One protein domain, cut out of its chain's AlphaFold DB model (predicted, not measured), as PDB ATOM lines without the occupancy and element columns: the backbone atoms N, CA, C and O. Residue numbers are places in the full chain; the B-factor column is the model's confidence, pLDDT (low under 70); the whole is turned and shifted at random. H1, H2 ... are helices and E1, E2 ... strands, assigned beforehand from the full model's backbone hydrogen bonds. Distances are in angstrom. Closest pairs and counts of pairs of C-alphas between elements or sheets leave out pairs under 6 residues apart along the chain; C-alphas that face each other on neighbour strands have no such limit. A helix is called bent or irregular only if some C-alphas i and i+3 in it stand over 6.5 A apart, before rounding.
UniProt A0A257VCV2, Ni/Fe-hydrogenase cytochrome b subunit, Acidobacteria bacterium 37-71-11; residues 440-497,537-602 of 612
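This is residues 440 to 497 and 537 to 602 of the 612 residues of the protein "Ni/Fe-hydrogenase cytochrome b subunit" of Acidobacteria bacterium 37-71-11 (UniProt A0A257VCV2). One longer helix, H3, runs along one side of the domain, and across from it, with no contact to H3, lie the small strand hairpin E1 and E2 and the short helices H1 and H2. H5 packs on E2 with H4 close by, while the unnamed stretches 469 to 497 and 537 to 554 make one end of the long axis and the link 571 to 583 reaches toward the other. The printed part has 124 residues, with named elements in the order E1, E2, H1, H2, H3, H4, H5; the sheet, E1 - E2, is antiparallel. The class is mostly helix, though under half of the residues are in named elements. The whole is compact, with a radius of gyration of the C-alphas of 15.3 A, and spans 43 by 32 by 26 A.

Find C-alpha 440 at (143.220, 116.668, 184.768), where E1 begins; it covers residues 440 to 442, 6.1 A. E2, residues 449 to 452, is 9.6 A long. H1 follows at residues 453 to 459, 10.0 A, and H2 at 462 to 468, 11.1 A. H2 is irregular: C-alphas 464 and 467 are 7.1 A apart. After the cut, look for C-alpha 555 at (155.372, 124.732, 185.743); from there H3 runs 22.8 A to residue 570. H4 is residues 584 to 588, 6.1 A, and H5, residues 593 to 601, runs 12.4 A to C-alpha 601 at (134.510, 111.506, 179.512).

Start at the hairpin E1 and E2, whose directions differ by 155 degrees; N 440 and O 451 are within hydrogen-bond range at 2.8 A, as are N 449 and O 442. The closest C-alphas of E2 and H5 are those of Tyr 450 and Glu 595, 5.6 A apart; those of E2 and H4 are Val 449 and His 588, 5.8 A. H1 and H2 touch only at the corner by their link, and only just, with 3 pairs of C-alphas within 8 A; the closest are those of Gln 457 and Ser 465, 6.1 A, and the lines are about perpendicular at 74 degrees. H3 and H4 are near each other, with 6 pairs of C-alphas within 10 A, while H3 is apart from H1 and H5. Every O i to N i+4 pair is within hydrogen-bond range in H1, H4 and H5; H3 has 10 of 12 and H2 0 of 3, with 2 of 4 O i to N i+3 pairs.

Look at Asn 497 and Ala 575 for the farthest C-alphas, 47.2 A apart. Residues 498 to 536 are not printed, and C-alphas 497 and 537 stand 15.3 A apart across the cut. The link from H3 to H4 is long, with 13 residues. Confidence is under 70 at residues 444 to 447, 546 and 590 to 591.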
ATOM      1  N   LEU A 440     142.641 115.448 185.305       84.62
ATOM      2  CA  LEU A 440     143.220 116.668 184.768       84.62
ATOM      3  C   LEU A 440     144.201 116.333 183.647       84.62
ATOM      4  O   LEU A 440     145.134 115.558 183.841       84.62
ATOM      5  N   GLN A 441     144.038 116.967 182.493       83.94
ATOM      6  CA  GLN A 441     145.018 116.917 181.412       83.94
ATOM      7  C   GLN A 441     146.040 118.047 181.593       83.94
ATOM      8  O   GLN A 441     145.694 119.227 181.517       83.94
ATOM      9  N   ILE A 442     147.299 117.690 181.849       82.56
ATOM     10  CA  ILE A 442     148.376 118.615 182.216       82.56
ATOM     11  C   ILE A 442     149.451 118.652 181.124       82.56
ATOM     12  O   ILE A 442     150.096 117.643 180.854       82.56
ATOM     13  N   GLY A 443     149.706 119.828 180.547       70.56
ATOM     14  CA  GLY A 443     150.801 120.063 179.597       70.56
ATOM     15  C   GLY A 443     150.352 120.816 178.337       70.56
ATOM     16  O   GLY A 443     149.160 120.851 178.048       70.56
ATOM     17  N   PRO A 444     151.273 121.465 177.605       65.62
ATOM     18  CA  PRO A 444     150.981 122.076 176.309       65.62
ATOM     19  C   PRO A 444     151.264 121.120 175.131       65.62
ATOM     20  O   PRO A 444     152.223 120.344 175.166       65.62
ATOM     21  N   GLY A 445     150.500 121.247 174.039       60.91
ATOM     22  CA  GLY A 445     150.767 120.551 172.769       60.91
ATOM     23  C   GLY A 445     150.648 119.020 172.864       60.91
ATOM     24  O   GLY A 445     149.989 118.521 173.759       60.91
ATOM     25  N   PRO A 446     151.289 118.216 171.997       54.41
ATOM     26  CA  PRO A 446     151.062 116.763 171.918       54.41
ATOM     27  C   PRO A 446     151.613 115.939 173.105       54.41
ATOM     28  O   PRO A 446     151.608 114.712 173.051       54.41
ATOM     29  N   ARG A 447     152.136 116.573 174.166       61.97
ATOM     30  CA  ARG A 447     152.699 115.890 175.346       61.97
ATOM     31  C   ARG A 447     151.932 116.260 176.608       61.97
ATOM     32  O   ARG A 447     152.353 117.134 177.367       61.97
ATOM     33  N   TYR A 448     150.836 115.550 176.830       74.38
ATOM     34  CA  TYR A 448     150.012 115.675 178.025       74.38
ATOM     35  C   TYR A 448     150.344 114.596 179.060       74.38
ATOM     36  O   TYR A 448     150.823 113.514 178.725       74.38
ATOM     37  N   VAL A 449     150.061 114.898 180.322       84.06
ATOM     38  CA  VAL A 449     149.972 113.945 181.432       84.06
ATOM     39  C   VAL A 449     148.531 113.937 181.909       84.06
ATOM     40  O   VAL A 449     147.978 114.997 182.202       84.06
ATOM     41  N   TYR A 450     147.929 112.758 182.008       85.44
ATOM     42  CA  TYR A 450     146.605 112.598 182.601       85.44
ATOM     43  C   TYR A 450     146.756 112.318 184.092       85.44
ATOM     44  O   TYR A 450     147.271 111.279 184.500       85.44
ATOM     45  N   PHE A 451     146.333 113.275 184.907       87.06
ATOM     46  CA  PHE A 451     146.437 113.231 186.355       87.06
ATOM     47  C   PHE A 451     145.063 112.991 186.975       87.06
ATOM     48  O   PHE A 451     144.206 113.868 186.956       87.06
ATOM     49  N   ASP A 452     144.851 111.803 187.538       87.25
ATOM     50  CA  ASP A 452     143.619 111.469 188.257       87.25
ATOM     51  C   ASP A 452     143.593 112.166 189.626       87.25
ATOM     52  O   ASP A 452     144.081 111.642 190.630       87.25
ATOM     53  N   HIS A 453     143.072 113.390 189.643       86.44
ATOM     54  CA  HIS A 453     143.032 114.254 190.816       86.44
ATOM     55  C   HIS A 453     142.156 113.663 191.922       86.44
ATOM     56  O   HIS A 453     142.539 113.699 193.092       86.44
ATOM     57  N   LYS A 454     141.010 113.070 191.566       84.31
ATOM     58  CA  LYS A 454     140.096 112.464 192.543       84.31
ATOM     59  C   LYS A 454     140.738 111.266 193.239       84.31
ATOM     60  O   LYS A 454     140.726 111.202 194.464       84.31
ATOM     61  N   LYS A 455     141.376 110.369 192.484       86.38
ATOM     62  CA  LYS A 455     142.107 109.237 193.063       86.38
ATOM     63  C   LYS A 455     143.203 109.696 194.021       86.38
ATOM     64  O   LYS A 455     143.339 109.138 195.103       86.38
ATOM     65  N   HIS A 456     143.963 110.728 193.652       87.00
ATOM     66  CA  HIS A 456     144.996 111.272 194.535       87.00
ATOM     67  C   HIS A 456     144.405 111.878 195.806       87.00
ATOM     68  O   HIS A 456     144.956 111.669 196.885       87.00
ATOM     69  N   GLN A 457     143.278 112.582 195.698       85.81
ATOM     70  CA  GLN A 457     142.563 113.108 196.852       85.81
ATOM     71  C   GLN A 457     142.122 111.978 197.791       85.81
ATOM     72  O   GLN A 457     142.367 112.061 198.996       85.81
ATOM     73  N   ASP A 458     141.526 110.917 197.249       86.19
ATOM     74  CA  ASP A 458     141.017 109.774 198.011       86.19
ATOM     75  C   ASP A 458     142.156 108.995 198.691       86.19
ATOM     76  O   ASP A 458     142.105 108.736 199.896       86.19
ATOM     77  N   GLU A 459     143.233 108.696 197.958       83.38
ATOM     78  CA  GLU A 459     144.395 107.961 198.475       83.38
ATOM     79  C   GLU A 459     145.198 108.746 199.520       83.38
ATOM     80  O   GLU A 459     145.862 108.146 200.366       83.38
ATOM     81  N   ALA A 460     145.171 110.078 199.464       80.00
ATOM     82  CA  ALA A 460     145.966 110.931 200.343       80.00
ATOM     83  C   ALA A 460     145.197 111.455 201.571       80.00
ATOM     84  O   ALA A 460     145.736 112.268 202.325       80.00
ATOM     85  N   GLY A 461     143.964 110.991 201.808       80.25
ATOM     86  CA  GLY A 461     143.181 111.335 203.005       80.25
ATOM     87  C   GLY A 461     142.025 112.316 202.771       80.25
ATOM     88  O   GLY A 461     141.674 113.091 203.667       80.25
ATOM     89  N   GLY A 462     141.427 112.303 201.580       81.56
ATOM     90  CA  GLY A 462     140.253 113.099 201.217       81.56
ATOM     91  C   GLY A 462     140.550 114.595 201.095       81.56
ATOM     92  O   GLY A 462     141.659 115.003 200.765       81.56
ATOM     93  N   SER A 463     139.573 115.457 201.385       73.12
ATOM     94  CA  SER A 463     139.702 116.925 201.264       73.12
ATOM     95  C   SER A 463     140.786 117.567 202.139       73.12
ATOM     96  O   SER A 463     141.193 118.695 201.879       73.12
ATOM     97  N   LYS A 464     141.302 116.861 203.150       75.12
ATOM     98  CA  LYS A 464     142.413 117.340 203.986       75.12
ATOM     99  C   LYS A 464     143.775 117.220 203.295       75.12
ATOM    100  O   LYS A 464     144.743 117.812 203.760       75.12
ATOM    101  N   SER A 465     143.850 116.480 202.189       80.31
ATOM    102  CA  SER A 465     145.089 116.215 201.457       80.31
ATOM    103  C   SER A 465     145.447 117.296 200.437       80.31
ATOM    104  O   SER A 465     146.558 117.299 199.912       80.31
ATOM    105  N   CYS A 466     144.555 118.266 200.199       79.94
ATOM    106  CA  CYS A 466     144.760 119.333 199.220       79.94
ATOM    107  C   CYS A 466     146.069 120.106 199.450       79.94
ATOM    108  O   CYS A 466     146.719 120.483 198.481       79.94
ATOM    109  N   ALA A 467     146.500 120.276 200.707       79.81
ATOM    110  CA  ALA A 467     147.736 120.976 201.068       79.81
ATOM    111  C   ALA A 467     149.034 120.244 200.650       79.81
ATOM    112  O   ALA A 467     150.127 120.821 200.666       79.81
ATOM    113  N   LEU A 468     148.930 118.968 200.263       81.12
ATOM    114  CA  LEU A 468     150.046 118.200 199.709       81.12
ATOM    115  C   LEU A 468     150.384 118.637 198.281       81.12
ATOM    116  O   LEU A 468     151.542 118.547 197.876       81.12
ATOM    117  N   CYS A 469     149.377 119.120 197.546       81.62
ATOM    118  CA  CYS A 469     149.488 119.477 196.134       81.62
ATOM    119  C   CYS A 469     149.321 120.981 195.880       81.62
ATOM    120  O   CYS A 469     150.019 121.566 195.055       81.62
ATOM    121  N   HIS A 470     148.439 121.635 196.630       86.50
ATOM    122  CA  HIS A 470     148.277 123.079 196.620       86.50
ATOM    123  C   HIS A 470     148.922 123.686 197.855       86.50
ATOM    124  O   HIS A 470     148.520 123.408 198.979       86.50
ATOM    125  N   HIS A 471     149.917 124.540 197.648       85.56
ATOM    126  CA  HIS A 471     150.624 125.184 198.755       85.56
ATOM    127  C   HIS A 471     150.267 126.663 198.923       85.56
ATOM    128  O   HIS A 471     150.314 127.178 200.038       85.56
ATOM    129  N   LEU A 472     149.877 127.319 197.828       85.81
ATOM    130  CA  LEU A 472     149.440 128.709 197.775       85.81
ATOM    131  C   LEU A 472     148.115 128.801 197.021       85.81
ATOM    132  O   LEU A 472     147.911 128.124 196.009       85.81
ATOM    133  N   HIS A 473     147.249 129.676 197.506       84.56
ATOM    134  CA  HIS A 473     145.965 130.022 196.930       84.56
ATOM    135  C   HIS A 473     145.873 131.531 196.743       84.56
ATOM    136  O   HIS A 473     146.442 132.306 197.511       84.56
ATOM    137  N   GLN A 474     145.135 131.961 195.724       82.25
ATOM    138  CA  GLN A 474     144.671 133.340 195.694       82.25
ATOM    139  C   GLN A 474     143.741 133.591 196.883       82.25
ATOM    140  O   GLN A 474     143.063 132.689 197.376       82.25
ATOM    141  N   LYS A 475     143.716 134.840 197.346       76.75
ATOM    142  CA  LYS A 475     142.902 135.251 198.486       76.75
ATOM    143  C   LYS A 475     141.434 134.868 198.265       76.75
ATOM    144  O   LYS A 475     140.806 135.345 197.325       76.75
ATOM    145  N   GLY A 476     140.892 134.045 199.164       74.12
ATOM    146  CA  GLY A 476     139.500 133.583 199.119       74.12
ATOM    147  C   GLY A 476     139.235 132.372 198.215       74.12
ATOM    148  O   GLY A 476     138.085 131.954 198.116       74.12
ATOM    149  N   ASP A 477     140.263 131.802 197.586       76.56
ATOM    150  CA  ASP A 477     140.163 130.596 196.760       76.56
ATOM    151  C   ASP A 477     140.559 129.332 197.549       76.56
ATOM    152  O   ASP A 477     141.294 129.389 198.538       76.56
ATOM    153  N   VAL A 478     140.094 128.169 197.092       71.12
ATOM    154  CA  VAL A 478     140.482 126.848 197.604       71.12
ATOM    155  C   VAL A 478     140.834 125.978 196.404       71.12
ATOM    156  O   VAL A 478     139.960 125.486 195.699       71.12
ATOM    157  N   GLY A 479     142.133 125.777 196.171       74.81
ATOM    158  CA  GLY A 479     142.617 124.957 195.054       74.81
ATOM    159  C   GLY A 479     143.029 125.738 193.805       74.81
ATOM    160  O   GLY A 479     142.871 125.232 192.695       74.81
ATOM    161  N   THR A 480     143.589 126.946 193.960       84.44
ATOM    162  CA  THR A 480     144.103 127.745 192.832       84.44
ATOM    163  C   THR A 480     144.969 126.909 191.875       84.44
ATOM    164  O   THR A 480     145.914 126.246 192.326       84.44
ATOM    165  N   PRO A 481     144.686 126.935 190.555       84.62
ATOM    166  CA  PRO A 481     145.468 126.201 189.570       84.62
ATOM    167  C   PRO A 481     146.930 126.644 189.548       84.62
ATOM    168  O   PRO A 481     147.223 127.838 189.497       84.62
ATOM    169  N   CYS A 482     147.857 125.687 189.466       86.56
ATOM    170  CA  CYS A 482     149.295 125.972 189.490       86.56
ATOM    171  C   CYS A 482     149.728 126.964 188.399       86.56
ATOM    172  O   CYS A 482     150.627 127.765 188.623       86.56
ATOM    173  N   VAL A 483     149.058 126.968 187.239       87.88
ATOM    174  CA  VAL A 483     149.365 127.866 186.112       87.88
ATOM    175  C   VAL A 483     149.279 129.347 186.488       87.88
ATOM    176  O   VAL A 483     149.985 130.147 185.894       87.88
ATOM    177  N   VAL A 484     148.480 129.706 187.497       87.56
ATOM    178  CA  VAL A 484     148.310 131.093 187.957       87.56
ATOM    179  C   VAL A 484     149.618 131.667 188.504       87.56
ATOM    180  O   VAL A 484     149.942 132.822 188.258       87.56
ATOM    181  N   CYS A 485     150.393 130.855 189.223       87.44
ATOM    182  CA  CYS A 485     151.686 131.259 189.779       87.44
ATOM    183  C   CYS A 485     152.869 130.718 188.959       87.44
ATOM    184  O   CYS A 485     153.977 131.241 189.037       87.44
ATOM    185  N   HIS A 486     152.634 129.692 188.140       90.00
ATOM    186  CA  HIS A 486     153.622 129.009 187.310       90.00
ATOM    187  C   HIS A 486     153.278 129.151 185.821       90.00
ATOM    188  O   HIS A 486     153.159 128.167 185.096       90.00
ATOM    189  N   GLU A 487     153.089 130.386 185.355       88.62
ATOM    190  CA  GLU A 487     152.603 130.676 183.996       88.62
ATOM    191  C   GLU A 487     153.512 130.190 182.855       88.62
ATOM    192  O   GLU A 487     153.061 130.088 181.717       88.62
ATOM    193  N   ASN A 488     154.787 129.908 183.128       88.12
ATOM    194  CA  ASN A 488     155.758 129.466 182.135       88.12
ATOM    195  C   ASN A 488     156.067 127.976 182.285       88.12
ATOM    196  O   ASN A 488     156.418 127.510 183.370       88.12
ATOM    197  N   MET A 489     156.019 127.228 181.179       85.75
ATOM    198  CA  MET A 489     156.242 125.780 181.210       85.75
ATOM    199  C   MET A 489     157.679 125.409 181.602       85.75
ATOM    200  O   MET A 489     157.882 124.451 182.347       85.75
ATOM    201  N   PHE A 490     158.664 126.181 181.128       82.94
ATOM    202  CA  PHE A 490     160.097 125.890 181.295       82.94
ATOM    203  C   PHE A 490     160.894 127.013 181.973       82.94
ATOM    204  O   PHE A 490     162.003 126.780 182.445       82.94
ATOM    205  N   LEU A 491     160.335 128.223 182.049       84.00
ATOM    206  CA  LEU A 491     160.977 129.385 182.665       84.00
ATOM    207  C   LEU A 491     160.360 129.709 184.023       84.00
ATOM    208  O   LEU A 491     159.237 129.315 184.322       84.00
ATOM    209  N   ARG A 492     161.100 130.449 184.851       87.38
ATOM    210  CA  ARG A 492     160.571 130.973 186.113       87.38
ATOM    211  C   ARG A 492     159.536 132.062 185.838       87.38
ATOM    212  O   ARG A 492     159.740 132.888 184.951       87.38
ATOM    213  N   THR A 493     158.489 132.101 186.651       86.75
ATOM    214  CA  THR A 493     157.445 133.130 186.579       86.75
ATOM    215  C   THR A 493     157.630 134.121 187.721       86.75
ATOM    216  O   THR A 493     157.863 133.721 188.863       86.75
ATOM    217  N   SER A 494     157.555 135.422 187.425       87.69
ATOM    218  CA  SER A 494     157.447 136.433 188.479       87.69
ATOM    219  C   SER A 494     156.025 136.401 189.019       87.69
ATOM    220  O   SER A 494     155.091 136.682 188.279       87.69
ATOM    221  N   ILE A 495     155.863 136.078 190.298       86.50
ATOM    222  CA  ILE A 495     154.553 136.069 190.969       86.50
ATOM    223  C   ILE A 495     154.240 137.398 191.660       86.50
ATOM    224  O   ILE A 495     153.163 137.573 192.217       86.50
ATOM    225  N   PHE A 496     155.184 138.343 191.632       85.38
ATOM    226  CA  PHE A 496     154.986 139.692 192.147       85.38
ATOM    227  C   PHE A 496     154.677 140.660 191.003       85.38
ATOM    228  O   PHE A 496     155.478 140.803 190.076       85.38
ATOM    229  N   ASN A 497     153.545 141.354 191.113       85.38
ATOM    230  CA  ASN A 497     153.162 142.453 190.232       85.38
ATOM    231  C   ASN A 497     153.173 143.762 191.032       85.38
ATOM    232  O   ASN A 497     152.316 143.975 191.889       85.38
ATOM    233  N   MET A 537     147.059 133.567 201.834       82.62
ATOM    234  CA  MET A 537     147.408 132.798 200.634       82.62
ATOM    235  C   MET A 537     147.925 131.388 200.918       82.62
ATOM    236  O   MET A 537     147.838 130.528 200.047       82.62
ATOM    237  N   MET A 538     148.478 131.102 202.097       83.50
ATOM    238  CA  MET A 538     149.027 129.770 202.377       83.50
ATOM    239  C   MET A 538     147.917 128.743 202.621       83.50
ATOM    240  O   MET A 538     146.971 128.989 203.370       83.50
ATOM    241  N   ALA A 539     148.054 127.558 202.021       81.31
ATOM    242  CA  ALA A 539     147.174 126.432 202.316       81.31
ATOM    243  C   ALA A 539     147.346 125.960 203.774       81.31
ATOM    244  O   ALA A 539     148.378 126.188 204.407       81.31
ATOM    245  N   ALA A 540     146.351 125.257 204.319       77.62
ATOM    246  CA  ALA A 540     146.426 124.723 205.676       77.62
ATOM    247  C   ALA A 540     147.466 123.583 205.766       77.62
ATOM    248  O   ALA A 540     147.192 122.463 205.350       77.62
ATOM    249  N   ASN A 541     148.642 123.869 206.343       79.06
ATOM    250  CA  ASN A 541     149.774 122.941 206.529       79.06
ATOM    251  C   ASN A 541     150.361 122.365 205.215       79.06
ATOM    252  O   ASN A 541     150.269 121.159 204.970       79.06
ATOM    253  N   PRO A 542     150.992 123.197 204.366       81.25
ATOM    254  CA  PRO A 542     151.479 122.764 203.068       81.25
ATOM    255  C   PRO A 542     152.828 122.043 203.152       81.25
ATOM    256  O   PRO A 542     153.672 122.339 204.004       81.25
ATOM    257  N   VAL A 543     153.069 121.136 202.200       79.25
ATOM    258  CA  VAL A 543     154.377 120.467 202.034       79.25
ATOM    259  C   VAL A 543     155.452 121.475 201.629       79.25
ATOM    260  O   VAL A 543     156.568 121.458 202.151       79.25
ATOM    261  N   VAL A 544     155.108 122.398 200.727       80.88
ATOM    262  CA  VAL A 544     155.986 123.497 200.321       80.88
ATOM    263  C   VAL A 544     155.748 124.686 201.246       80.88
ATOM    264  O   VAL A 544     154.757 125.397 201.121       80.88
ATOM    265  N   LYS A 545     156.687 124.913 202.170       75.75
ATOM    266  CA  LYS A 545     156.597 125.969 203.197       75.75
ATOM    267  C   LYS A 545     157.282 127.285 202.818       75.75
ATOM    268  O   LYS A 545     157.293 128.221 203.606       75.75
ATOM    269  N   VAL A 546     157.920 127.347 201.648       68.88
ATOM    270  CA  VAL A 546     158.766 128.485 201.261       68.88
ATOM    271  C   VAL A 546     157.998 129.427 200.335       68.88
ATOM    272  O   VAL A 546     157.731 129.075 199.187       68.88
ATOM    273  N   PHE A 547     157.715 130.640 200.819       74.50
ATOM    274  CA  PHE A 547     157.068 131.729 200.074       74.50
ATOM    275  C   PHE A 547     157.786 133.078 200.294       74.50
ATOM    276  O   PHE A 547     157.218 134.068 200.744       74.50
ATOM    277  N   ASP A 548     159.087 133.100 199.994       73.62
ATOM    278  CA  ASP A 548     159.951 134.274 200.217       73.62
ATOM    279  C   ASP A 548     160.557 134.846 198.920       73.62
ATOM    280  O   ASP A 548     161.250 135.864 198.948       73.62
ATOM    281  N   SER A 549     160.324 134.199 197.774       75.44
ATOM    282  CA  SER A 549     160.891 134.572 196.474       75.44
ATOM    283  C   SER A 549     159.809 135.118 195.549       75.44
ATOM    284  O   SER A 549     158.799 134.460 195.325       75.44
ATOM    285  N   LYS A 550     160.076 136.262 194.906       81.00
ATOM    286  CA  LYS A 550     159.234 136.789 193.815       81.00
ATOM    287  C   LYS A 550     159.215 135.901 192.566       81.00
ATOM    288  O   LYS A 550     158.420 136.132 191.666       81.00
ATOM    289  N   TRP A 551     160.124 134.933 192.489       86.00
ATOM    290  CA  TRP A 551     160.237 133.993 191.383       86.00
ATOM    291  C   TRP A 551     159.706 132.628 191.792       86.00
ATOM    292  O   TRP A 551     160.297 131.973 192.658       86.00
ATOM    293  N   ALA A 552     158.651 132.189 191.116       88.38
ATOM    294  CA  ALA A 552     158.208 130.808 191.126       88.38
ATOM    295  C   ALA A 552     159.035 129.977 190.124       88.38
ATOM    296  O   ALA A 552     159.438 130.492 189.074       88.38
ATOM    297  N   PRO A 553     159.322 128.696 190.418       89.12
ATOM    298  CA  PRO A 553     159.896 127.779 189.435       89.12
ATOM    299  C   PRO A 553     158.968 127.609 188.222       89.12
ATOM    300  O   PRO A 553     157.794 127.974 188.278       89.12
ATOM    301  N   SER A 554     159.490 127.033 187.137       89.00
ATOM    302  CA  SER A 554     158.668 126.692 185.973       89.00
ATOM    303  C   SER A 554     157.554 125.707 186.334       89.00
ATOM    304  O   SER A 554     157.670 124.971 187.316       89.00
ATOM    305  N   TYR A 555     156.484 125.664 185.539       89.19
ATOM    306  CA  TYR A 555     155.372 124.732 185.743       89.19
ATOM    307  C   TYR A 555     155.852 123.275 185.776       89.19
ATOM    308  O   TYR A 555     155.471 122.513 186.667       89.19
ATOM    309  N   LYS A 556     156.761 122.902 184.861       86.94
ATOM    310  CA  LYS A 556     157.408 121.580 184.834       86.94
ATOM    311  C   LYS A 556     158.149 121.292 186.139       86.94
ATOM    312  O   LYS A 556     157.958 120.235 186.737       86.94
ATOM    313  N   ASP A 557     158.990 122.223 186.584       88.12
ATOM    314  CA  ASP A 557     159.793 122.034 187.794       88.12
ATOM    315  C   ASP A 557     158.926 121.968 189.052       88.12
ATOM    316  O   ASP A 557     159.237 121.194 189.955       88.12
ATOM    317  N   ALA A 558     157.859 122.766 189.122       88.38
ATOM    318  CA  ALA A 558     156.916 122.759 190.234       88.38
ATOM    319  C   ALA A 558     156.261 121.378 190.388       88.38
ATOM    320  O   ALA A 558     156.312 120.792 191.468       88.38
ATOM    321  N   MET A 559     155.752 120.821 189.284       88.38
ATOM    322  CA  MET A 559     155.151 119.485 189.256       88.38
ATOM    323  C   MET A 559     156.170 118.398 189.614       88.38
ATOM    324  O   MET A 559     155.938 117.588 190.508       88.38
ATOM    325  N   HIS A 560     157.345 118.396 188.980       89.81
ATOM    326  CA  HIS A 560     158.359 117.367 189.226       89.81
ATOM    327  C   HIS A 560     158.899 117.377 190.658       89.81
ATOM    328  O   HIS A 560     159.094 116.309 191.237       89.81
ATOM    329  N   LYS A 561     159.111 118.557 191.251       87.25
ATOM    330  CA  LYS A 561     159.583 118.680 192.640       87.25
ATOM    331  C   LYS A 561     158.567 118.182 193.663       87.25
ATOM    332  O   LYS A 561     158.962 117.857 194.777       87.25
ATOM    333  N   MET A 562     157.292 118.124 193.291       86.00
ATOM    334  CA  MET A 562     156.213 117.666 194.154       86.00
ATOM    335  C   MET A 562     155.912 116.177 193.946       86.00
ATOM    336  O   MET A 562     155.892 115.408 194.905       86.00
ATOM    337  N   CYS A 563     155.746 115.745 192.693       86.44
ATOM    338  CA  CYS A 563     155.318 114.385 192.367       86.44
ATOM    339  C   CYS A 563     156.449 113.351 192.475       86.44
ATOM    340  O   CYS A 563     156.242 112.285 193.053       86.44
ATOM    341  N   ILE A 564     157.648 113.641 191.947       89.38
ATOM    342  CA  ILE A 564     158.727 112.637 191.852       89.38
ATOM    343  C   ILE A 564     159.178 112.154 193.236       89.38
ATOM    344  O   ILE A 564     159.219 110.939 193.427       89.38
ATOM    345  N   PRO A 565     159.476 113.025 194.224       89.06
ATOM    346  CA  PRO A 565     159.895 112.555 195.545       89.06
ATOM    347  C   PRO A 565     158.837 111.682 196.224       89.06
ATOM    348  O   PRO A 565     159.170 110.639 196.781       89.06
ATOM    349  N   CYS A 566     157.556 112.058 196.116       86.81
ATOM    350  CA  CYS A 566     156.447 111.273 196.653       86.81
ATOM    351  C   CYS A 566     156.359 109.887 195.990       86.81
ATOM    352  O   CYS A 566     156.233 108.874 196.675       86.81
ATOM    353  N   HIS A 567     156.484 109.823 194.663       89.75
ATOM    354  CA  HIS A 567     156.440 108.568 193.910       89.75
ATOM    355  C   HIS A 567     157.654 107.672 194.156       89.75
ATOM    356  O   HIS A 567     157.506 106.454 194.211       89.75
ATOM    357  N   VAL A 568     158.846 108.253 194.319       89.19
ATOM    358  CA  VAL A 568     160.056 107.514 194.706       89.19
ATOM    359  C   VAL A 568     159.885 106.905 196.094       89.19
ATOM    360  O   VAL A 568     160.292 105.765 196.300       89.19
ATOM    361  N   GLU A 569     159.257 107.623 197.026       88.19
ATOM    362  CA  GLU A 569     158.983 107.084 198.359       88.19
ATOM    363  C   GLU A 569     157.931 105.971 198.314       88.19
ATOM    364  O   GLU A 569     158.178 104.882 198.827       88.19
ATOM    365  N   LYS A 570     156.812 106.180 197.609       86.12
ATOM    366  CA  LYS A 570     155.795 105.136 197.393       86.12
ATOM    367  C   LYS A 570     156.370 103.895 196.695       86.12
ATOM    368  O   LYS A 570     155.979 102.783 197.023       86.12
ATOM    369  N   ALA A 571     157.323 104.053 195.774       87.00
ATOM    370  CA  ALA A 571     157.953 102.927 195.075       87.00
ATOM    371  C   ALA A 571     158.754 101.990 196.000       87.00
ATOM    372  O   ALA A 571     159.045 100.861 195.602       87.00
ATOM    373  N   LYS A 572     159.113 102.434 197.214       88.25
ATOM    374  CA  LYS A 572     159.779 101.597 198.224       88.25
ATOM    375  C   LYS A 572     158.814 100.649 198.933       88.25
ATOM    376  O   LYS A 572     159.266  99.656 199.500       88.25
ATOM    377  N   ASP A 573     157.515 100.937 198.910       86.50
ATOM    378  CA  ASP A 573     156.513 100.065 199.508       86.50
ATOM    379  C   ASP A 573     156.296  98.826 198.626       86.50
ATOM    380  O   ASP A 573     155.670  98.868 197.561       86.50
ATOM    381  N   ALA A 574     156.823  97.693 199.093       78.44
ATOM    382  CA  ALA A 574     156.712  96.411 198.410       78.44
ATOM    383  C   ALA A 574     155.252  95.945 198.248       78.44
ATOM    384  O   ALA A 574     154.963  95.180 197.321       78.44
ATOM    385  N   ALA A 575     154.323  96.418 199.087       81.19
ATOM    386  CA  ALA A 575     152.905  96.080 198.989       81.19
ATOM    387  C   ALA A 575     152.246  96.678 197.736       81.19
ATOM    388  O   ALA A 575     151.335  96.069 197.172       81.19
ATOM    389  N   LEU A 576     152.742  97.823 197.250       76.69
ATOM    390  CA  LEU A 576     152.187  98.516 196.085       76.69
ATOM    391  C   LEU A 576     152.590  97.880 194.748       76.69
ATOM    392  O   LEU A 576     151.945  98.152 193.741       76.69
ATOM    393  N   LYS A 577     153.633  97.035 194.711       81.56
ATOM    394  CA  LYS A 577     154.140  96.363 193.491       81.56
ATOM    395  C   LYS A 577     154.415  97.312 192.308       81.56
ATOM    396  O   LYS A 577     154.310  96.916 191.148       81.56
ATOM    397  N   LEU A 578     154.812  98.557 192.583       80.56
ATOM    398  CA  LEU A 578     155.083  99.594 191.578       80.56
ATOM    399  C   LEU A 578     156.527 100.134 191.689       80.56
ATOM    400  O   LEU A 578     156.729 101.322 191.938       80.56
ATOM    401  N   PRO A 579     157.563  99.301 191.460       80.00
ATOM    402  CA  PRO A 579     158.964  99.697 191.665       80.00
ATOM    403  C   PRO A 579     159.439 100.806 190.711       80.00
ATOM    404  O   PRO A 579     160.453 101.457 190.949       80.00
ATOM    405  N   ASN A 580     158.709 101.035 189.616       82.31
ATOM    406  CA  ASN A 580     159.035 102.037 188.605       82.31
ATOM    407  C   ASN A 580     158.226 103.337 188.744       82.31
ATOM    408  O   ASN A 580     158.351 104.198 187.874       82.31
ATOM    409  N   LEU A 581     157.427 103.506 189.807       84.25
ATOM    410  CA  LEU A 581     156.513 104.650 189.964       84.25
ATOM    411  C   LEU A 581     157.224 106.017 189.920       84.25
ATOM    412  O   LEU A 581     156.650 106.999 189.461       84.25
ATOM    413  N   GLY A 582     158.487 106.076 190.357       81.88
ATOM    414  CA  GLY A 582     159.315 107.287 190.316       81.88
ATOM    415  C   GLY A 582     159.972 107.596 188.962       81.88
ATOM    416  O   GLY A 582     160.686 108.592 188.852       81.88
ATOM    417  N   ARG A 583     159.799 106.757 187.931       84.00
ATOM    418  CA  ARG A 583     160.392 106.981 186.600       84.00
ATOM    419  C   ARG A 583     159.488 107.864 185.743       84.00
ATOM    420  O   ARG A 583     158.274 107.725 185.790       84.00
ATOM    421  N   CYS A 584     160.078 108.684 184.865       81.88
ATOM    422  CA  CYS A 584     159.324 109.579 183.973       81.88
ATOM    423  C   CYS A 584     158.247 108.847 183.157       81.88
ATOM    424  O   CYS A 584     157.150 109.365 182.987       81.88
ATOM    425  N   GLY A 585     158.549 107.629 182.692       79.00
ATOM    426  CA  GLY A 585     157.606 106.816 181.926       79.00
ATOM    427  C   GLY A 585     156.317 106.499 182.682       79.00
ATOM    428  O   GLY A 585     155.274 106.478 182.061       79.00
ATOM    429  N   ALA A 586     156.338 106.357 184.012       81.56
ATOM    430  CA  ALA A 586     155.128 106.035 184.776       81.56
ATOM    431  C   ALA A 586     154.052 107.135 184.702       81.56
ATOM    432  O   ALA A 586     152.867 106.836 184.807       81.56
ATOM    433  N   CYS A 587     154.462 108.393 184.506       79.44
ATOM    434  CA  CYS A 587     153.555 109.538 184.392       79.44
ATOM    435  C   CYS A 587     153.329 109.988 182.939       79.44
ATOM    436  O   CYS A 587     152.351 110.671 182.663       79.44
ATOM    437  N   HIS A 588     154.243 109.648 182.027       81.69
ATOM    438  CA  HIS A 588     154.248 110.116 180.636       81.69
ATOM    439  C   HIS A 588     153.994 108.997 179.610       81.69
ATOM    440  O   HIS A 588     154.311 109.177 178.433       81.69
ATOM    441  N   ASP A 589     153.476 107.845 180.041       74.88
ATOM    442  CA  ASP A 589     153.093 106.756 179.137       74.88
ATOM    443  C   ASP A 589     151.765 107.052 178.431       74.88
ATOM    444  O   ASP A 589     150.913 107.763 178.972       74.88
ATOM    445  N   SER A 590     151.575 106.469 177.250       65.56
ATOM    446  CA  SER A 590     150.301 106.511 176.530       65.56
ATOM    447  C   SER A 590     149.458 105.262 176.800       65.56
ATOM    448  O   SER A 590     149.958 104.187 177.129       65.56
ATOM    449  N   GLY A 591     148.138 105.388 176.684       65.62
ATOM    450  CA  GLY A 591     147.177 104.322 176.961       65.62
ATOM    451  C   GLY A 591     146.953 104.035 178.450       65.62
ATOM    452  O   GLY A 591     146.468 102.949 178.793       65.62
ATOM    453  N   THR A 592     147.284 104.979 179.337       74.31
ATOM    454  CA  THR A 592     147.067 104.827 180.786       74.31
ATOM    455  C   THR A 592     145.576 104.693 181.127       74.31
ATOM    456  O   THR A 592     144.700 105.094 180.361       74.31
ATOM    457  N   GLN A 593     145.249 104.132 182.298       74.75
ATOM    458  CA  GLN A 593     143.851 104.084 182.760       74.75
ATOM    459  C   GLN A 593     143.242 105.488 182.893       74.75
ATOM    460  O   GLN A 593     142.080 105.673 182.544       74.75
ATOM    461  N   ALA A 594     144.035 106.467 183.339       75.88
ATOM    462  CA  ALA A 594     143.607 107.858 183.445       75.88
ATOM    463  C   ALA A 594     143.327 108.476 182.067       75.88
ATOM    464  O   ALA A 594     142.319 109.152 181.895       75.88
ATOM    465  N   GLU A 595     144.166 108.190 181.068       78.00
ATOM    466  CA  GLU A 595     143.921 108.599 179.682       78.00
ATOM    467  C   GLU A 595     142.632 107.983 179.140       78.00
ATOM    468  O   GLU A 595     141.763 108.710 178.674       78.00
ATOM    469  N   LYS A 596     142.445 106.664 179.280       79.69
ATOM    470  CA  LYS A 596     141.226 105.977 178.818       79.69
ATOM    471  C   LYS A 596     139.960 106.548 179.457       79.69
ATOM    472  O   LYS A 596     138.962 106.732 178.765       79.69
ATOM    473  N   ALA A 597     140.001 106.827 180.758       78.12
ATOM    474  CA  ALA A 597     138.880 107.409 181.485       78.12
ATOM    475  C   ALA A 597     138.605 108.861 181.052       78.12
ATOM    476  O   ALA A 597     137.454 109.205 180.798       78.12
ATOM    477  N   TYR A 598     139.644 109.680 180.872       77.56
ATOM    478  CA  TYR A 598     139.496 111.046 180.366       77.56
ATOM    479  C   TYR A 598     138.949 111.078 178.932       77.56
ATOM    480  O   TYR A 598     138.053 111.860 178.627       77.56
ATOM    481  N   THR A 599     139.444 110.209 178.045       77.31
ATOM    482  CA  THR A 599     138.959 110.096 176.661       77.31
ATOM    483  C   THR A 599     137.505 109.628 176.599       77.31
ATOM    484  O   THR A 599     136.760 110.088 175.738       77.31
ATOM    485  N   ALA A 600     137.077 108.752 177.514       76.75
ATOM    486  CA  ALA A 600     135.677 108.340 177.619       76.75
ATOM    487  C   ALA A 600     134.759 109.481 178.099       76.75
ATOM    488  O   ALA A 600     133.618 109.571 177.653       76.75
ATOM    489  N   GLU A 601     135.252 110.353 178.983       73.31
ATOM    490  CA  GLU A 601     134.510 111.506 179.512       73.31
ATOM    491  C   GLU A 601     134.467 112.691 178.524       73.31
ATOM    492  O   GLU A 601     133.479 113.424 178.478       73.31
ATOM    493  N   PHE A 602     135.498 112.856 177.683       70.44
ATOM    494  CA  PHE A 602     135.624 113.962 176.720       70.44
ATOM    495  C   PHE A 602     135.930 113.494 175.277       70.44
ATOM    496  O   PHE A 602     136.963 113.876 174.716       70.44
TER     497      PHE A 602